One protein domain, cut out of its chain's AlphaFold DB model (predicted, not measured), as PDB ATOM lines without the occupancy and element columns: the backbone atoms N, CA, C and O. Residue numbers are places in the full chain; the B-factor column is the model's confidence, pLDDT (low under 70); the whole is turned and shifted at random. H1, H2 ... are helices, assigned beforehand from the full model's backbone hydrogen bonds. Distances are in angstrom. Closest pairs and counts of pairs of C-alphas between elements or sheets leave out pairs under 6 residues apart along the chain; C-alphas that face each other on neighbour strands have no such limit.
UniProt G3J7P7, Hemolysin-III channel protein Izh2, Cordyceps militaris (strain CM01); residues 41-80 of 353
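AT A GLANCE: This is residues 41 to 80 of the 353 residues of the protein "Hemolysin-III channel protein Izh2" of Cordyceps militaris (strain CM01) (UniProt G3J7P7). This is a piece with little regular structure: two short helices, H1 and H2, stand apart at opposite ends, and a long unnamed stretch, residues 53 to 67, runs from one to the other. Residues 65 to 70, of which 68 to 70 belong to H2, stand free. The printed part has 40 residues, with H1 then H2 along the chain and no named strand; its class is all helix, though under half of the residues are in named elements. It is only just compact, close to loose, with a radius of gyration of the C-alphas of 10.7 A, and spans 26 by 19 by 14 A.

HOW THE PARTS SIT: H1, residues 47 to 52, and H2, residues 68 to 74, are apart. In both helices every O i to N i+4 pair is within hydrogen-bond range.

IN THESE COORDINATES: H1 begins at C-alpha 47 (1.061, -16.091, 34.240) and measures 8.7 A from first to last C-alpha. H2 measures 9.9 A and ends at C-alpha 74 (-5.591, 4.498, 39.017).

THE WHOLE: The two C-alphas farthest apart, those of Trp 56 and Arg 69, are 28.3 A apart. The link from H1 to H2 is long, with 15 residues. The printed part has no cut, and no printed residue is under 70 in pLDDT.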
ATOM      1  N   SER A  41       0.729  -4.713  28.373       91.81
ATOM      2  CA  SER A  41       0.054  -5.678  27.516       91.81
ATOM      3  C   SER A  41      -0.287  -6.964  28.278       91.81
ATOM      4  O   SER A  41       0.238  -7.229  29.362       91.81
ATOM      5  N   PHE A  42      -1.189  -7.776  27.725       91.56
ATOM      6  CA  PHE A  42      -1.606  -9.045  28.330       91.56
ATOM      7  C   PHE A  42      -0.424  -9.998  28.547       91.56
ATOM      8  O   PHE A  42      -0.303 -10.586  29.620       91.56
ATOM      9  N   ASP A  43       0.478 -10.083  27.570       91.44
ATOM     10  CA  ASP A  43       1.639 -10.979  27.604       91.44
ATOM     11  C   ASP A  43       2.681 -10.563  28.660       91.44
ATOM     12  O   ASP A  43       3.442 -11.395  29.151       91.44
ATOM     13  N   GLU A  44       2.698  -9.285  29.049       92.19
ATOM     14  CA  GLU A  44       3.577  -8.745  30.096       92.19
ATOM     15  C   GLU A  44       3.034  -8.975  31.516       92.19
ATOM     16  O   GLU A  44       3.743  -8.759  32.505       92.19
ATOM     17  N   MET A  45       1.775  -9.404  31.648       90.62
ATOM     18  CA  MET A  45       1.180  -9.706  32.948       90.62
ATOM     19  C   MET A  45       1.704 -11.041  33.505       90.62
ATOM     20  O   MET A  45       2.083 -11.923  32.745       90.62
ATOM     21  N   PRO A  46       1.707 -11.257  34.832       91.56
ATOM     22  CA  PRO A  46       2.093 -12.548  35.405       91.56
ATOM     23  C   PRO A  46       1.209 -13.706  34.919       91.56
ATOM     24  O   PRO A  46      -0.002 -13.534  34.789       91.56
ATOM     25  N   GLU A  47       1.777 -14.906  34.759       91.69
ATOM     26  CA  GLU A  47       1.061 -16.091  34.240       91.69
ATOM     27  C   GLU A  47      -0.235 -16.412  35.002       91.69
ATOM     28  O   GLU A  47      -1.257 -16.726  34.395       91.69
ATOM     29  N   TRP A  48      -0.225 -16.287  36.335       92.12
ATOM     30  CA  TRP A  48      -1.423 -16.511  37.152       92.12
ATOM     31  C   TRP A  48      -2.549 -15.531  36.800       92.12
ATOM     32  O   TRP A  48      -3.717 -15.909  36.786       92.12
ATOM     33  N   PHE A  49      -2.203 -14.283  36.472       90.56
ATOM     34  CA  PHE A  49      -3.169 -13.260  36.101       90.56
ATOM     35  C   PHE A  49      -3.701 -13.527  34.694       90.56
ATOM     36  O   PHE A  49      -4.908 -13.446  34.483       90.56
ATOM     37  N   GLN A  50      -2.829 -13.900  33.753       89.88
ATOM     38  CA  GLN A  50      -3.228 -14.277  32.396       89.88
ATOM     39  C   GLN A  50      -4.193 -15.473  32.397       89.88
ATOM     40  O   GLN A  50      -5.196 -15.449  31.692       89.88
ATOM     41  N   HIS A  51      -3.938 -16.489  33.230       87.38
ATOM     42  CA  HIS A  51      -4.785 -17.682  33.332       87.38
ATOM     43  C   HIS A  51      -6.189 -17.385  33.892       87.38
ATOM     44  O   HIS A  51      -7.160 -18.044  33.527       87.38
ATOM     45  N   GLU A  52      -6.308 -16.410  34.795       87.69
ATOM     46  CA  GLU A  52      -7.587 -16.028  35.411       87.69
ATOM     47  C   GLU A  52      -8.373 -14.990  34.598       87.69
ATOM     48  O   GLU A  52      -9.585 -14.856  34.777       87.69
ATOM     49  N   ASN A  53      -7.702 -14.242  33.717       87.19
ATOM     50  CA  ASN A  53      -8.296 -13.131  32.984       87.19
ATOM     51  C   ASN A  53      -8.649 -13.486  31.540       87.19
ATOM     52  O   ASN A  53      -8.273 -14.509  30.975       87.19
ATOM     53  N   ASN A  54      -9.419 -12.593  30.929       86.56
ATOM     54  CA  ASN A  54      -9.838 -12.737  29.550       86.56
ATOM     55  C   ASN A  54      -8.675 -12.466  28.576       86.56
ATOM     56  O   ASN A  54      -8.278 -11.317  28.403       86.56
ATOM     57  N   GLN A  55      -8.232 -13.509  27.869       87.44
ATOM     58  CA  GLN A  55      -7.195 -13.458  26.825       87.44
ATOM     59  C   GLN A  55      -7.510 -12.541  25.625       87.44
ATOM     60  O   GLN A  55      -6.625 -12.242  24.833       87.44
ATOM     61  N   TRP A  56      -8.767 -12.117  25.433       89.38
ATOM     62  CA  TRP A  56      -9.146 -11.223  24.328       89.38
ATOM     63  C   TRP A  56      -8.874  -9.743  24.617       89.38
ATOM     64  O   TRP A  56      -8.998  -8.911  23.719       89.38
ATOM     65  N   ILE A  57      -8.530  -9.396  25.859       87.75
ATOM     66  CA  ILE A  57      -8.106  -8.046  26.226       87.75
ATOM     67  C   ILE A  57      -6.585  -8.029  26.122       87.75
ATOM     68  O   ILE A  57      -5.902  -8.649  26.922       87.75
ATOM     69  N   LEU A  58      -6.066  -7.351  25.101       89.56
ATOM     70  CA  LEU A  58      -4.652  -7.454  24.733       89.56
ATOM     71  C   LEU A  58      -3.760  -6.415  25.424       89.56
ATOM     72  O   LEU A  58      -2.557  -6.626  25.526       89.56
ATOM     73  N   ASP A  59      -4.325  -5.296  25.881       89.75
ATOM     74  CA  ASP A  59      -3.559  -4.171  26.426       89.75
ATOM     75  C   ASP A  59      -4.389  -3.322  27.405       89.75
ATOM     76  O   ASP A  59      -5.603  -3.499  27.557       89.75
ATOM     77  N   GLY A  60      -3.722  -2.385  28.075       89.00
ATOM     78  CA  GLY A  60      -4.308  -1.436  29.007       89.00
ATOM     79  C   GLY A  60      -4.324  -1.937  30.446       89.00
ATOM     80  O   GLY A  60      -5.088  -1.408  31.260       89.00
ATOM     81  N   TYR A  61      -3.515  -2.949  30.778       90.88
ATOM     82  CA  TYR A  61      -3.420  -3.483  32.129       90.88
ATOM     83  C   TYR A  61      -2.578  -2.590  33.027       90.88
ATOM     84  O   TYR A  61      -1.561  -2.014  32.646       90.88
ATOM     85  N   ARG A  62      -2.999  -2.485  34.281       91.56
ATOM     86  CA  ARG A  62      -2.262  -1.751  35.300       91.56
ATOM     87  C   ARG A  62      -1.211  -2.659  35.958       91.56
ATOM     88  O   ARG A  62      -1.565  -3.766  36.363       91.56
ATOM     89  N   PRO A  63       0.011  -2.162  36.236       88.69
ATOM     90  CA  PRO A  63       0.992  -2.898  37.029       88.69
ATOM     91  C   PRO A  63       0.466  -3.289  38.419       88.69
ATOM     92  O   PRO A  63      -0.140  -2.483  39.141       88.69
ATOM     93  N   ILE A  64       0.739  -4.527  38.831       88.06
ATOM     94  CA  ILE A  64       0.314  -5.059  40.130       88.06
ATOM     95  C   ILE A  64       1.177  -4.440  41.234       88.06
ATOM     96  O   ILE A  64       2.326  -4.807  41.448       88.06
ATOM     97  N   SER A  65       0.611  -3.465  41.945       84.69
ATOM     98  CA  SER A  65       1.337  -2.676  42.951       84.69
ATOM     99  C   SER A  65       1.161  -3.146  44.399       84.69
ATOM    100  O   SER A  65       1.764  -2.557  45.290       84.69
ATOM    101  N   GLY A  66       0.218  -4.055  44.683       85.38
ATOM    102  CA  GLY A  66      -0.153  -4.489  46.048       85.38
ATOM    103  C   GLY A  66      -0.721  -3.404  46.992       85.38
ATOM    104  O   GLY A  66      -1.231  -3.710  48.061       85.38
ATOM    105  N   SER A  67      -0.657  -2.123  46.614       91.31
ATOM    106  CA  SER A  67      -1.087  -0.985  47.431       91.31
ATOM    107  C   SER A  67      -2.476  -0.461  47.060       91.31
ATOM    108  O   SER A  67      -2.684   0.014  45.942       91.31
ATOM    109  N   ALA A  68      -3.384  -0.402  48.042       91.62
ATOM    110  CA  ALA A  68      -4.709   0.207  47.885       91.62
ATOM    111  C   ALA A  68      -4.632   1.679  47.447       91.62
ATOM    112  O   ALA A  68      -5.401   2.127  46.598       91.62
ATOM    113  N   ARG A  69      -3.658   2.441  47.969       91.25
ATOM    114  CA  ARG A  69      -3.463   3.846  47.582       91.25
ATOM    115  C   ARG A  69      -3.116   3.967  46.104       91.25
ATOM    116  O   ARG A  69      -3.616   4.863  45.434       91.25
ATOM    117  N   ALA A  70      -2.259   3.086  45.600       87.62
ATOM    118  CA  ALA A  70      -1.896   3.081  44.193       87.62
ATOM    119  C   ALA A  70      -3.084   2.660  43.304       87.62
ATOM    120  O   ALA A  70      -3.219   3.208  42.211       87.62
ATOM    121  N   SER A  71      -3.961   1.768  43.780       90.75
ATOM    122  CA  SER A  71      -5.211   1.407  43.095       90.75
ATOM    123  C   SER A  71      -6.196   2.578  43.039       90.75
ATOM    124  O   SER A  71      -6.688   2.906  41.972       90.75
ATOM    125  N   PHE A  72      -6.408   3.315  44.134       92.75
ATOM    126  CA  PHE A  72      -7.242   4.528  44.085       92.75
ATOM    127  C   PHE A  72      -6.655   5.613  43.178       92.75
ATOM    128  O   PHE A  72      -7.387   6.370  42.544       92.75
ATOM    129  N   ARG A  73      -5.322   5.699  43.076       91.00
ATOM    130  CA  ARG A  73      -4.688   6.611  42.117       91.00
ATOM    131  C   ARG A  73      -4.980   6.222  40.668       91.00
ATOM    132  O   ARG A  73      -4.934   7.130  39.839       91.00
ATOM    133  N   SER A  74      -5.284   4.951  40.377       91.88
ATOM    134  CA  SER A  74      -5.591   4.498  39.017       91.88
ATOM    135  C   SER A  74      -6.920   4.989  38.486       91.88
ATOM    136  O   SER A  74      -7.061   5.147  37.285       91.88
ATOM    137  N   TRP A  75      -7.836   5.384  39.369       92.88
ATOM    138  CA  TRP A  75      -9.117   5.961  38.970       92.88
ATOM    139  C   TRP A  75      -8.958   7.274  38.189       92.88
ATOM    140  O   TRP A  75      -9.895   7.739  37.561       92.88
ATOM    141  N   ARG A  76      -7.775   7.901  38.230       92.12
ATOM    142  CA  ARG A  76      -7.497   9.180  37.560       92.12
ATOM    143  C   ARG A  76      -6.945   9.036  36.139       92.12
ATOM    144  O   ARG A  76      -6.696  10.056  35.508       92.12
ATOM    145  N   TYR A  77      -6.724   7.818  35.654       90.38
ATOM    146  CA  TYR A  77      -6.287   7.556  34.285       90.38
ATOM    147  C   TYR A  77      -7.064   6.385  33.680       90.38
ATOM    148  O   TYR A  77      -7.699   5.611  34.392       90.38
ATOM    149  N   LEU A  78      -7.037   6.283  32.354       92.00
ATOM    150  CA  LEU A  78      -7.744   5.233  31.627       92.00
ATOM    151  C   LEU A  78      -6.932   3.937  31.645       92.00
ATOM    152  O   LEU A  78      -5.732   3.955  31.392       92.00
ATOM    153  N   HIS A  79      -7.597   2.830  31.948       92.81
ATOM    154  CA  HIS A  79      -7.073   1.471  31.900       92.81
ATOM    155  C   HIS A  79      -8.233   0.483  31.676       92.81
ATOM    156  O   HIS A  79      -9.405   0.867  31.683       92.81
ATOM    157  N   ASN A  80      -7.922  -0.794  31.481       91.25
ATOM    158  CA  ASN A  80      -8.879  -1.857  31.149       91.25
ATOM    159  C   ASN A  80     -10.095  -1.961  32.106       91.25
ATOM    160  O   ASN A  80     -11.209  -2.235  31.675       91.25
TER     161      ASN A  80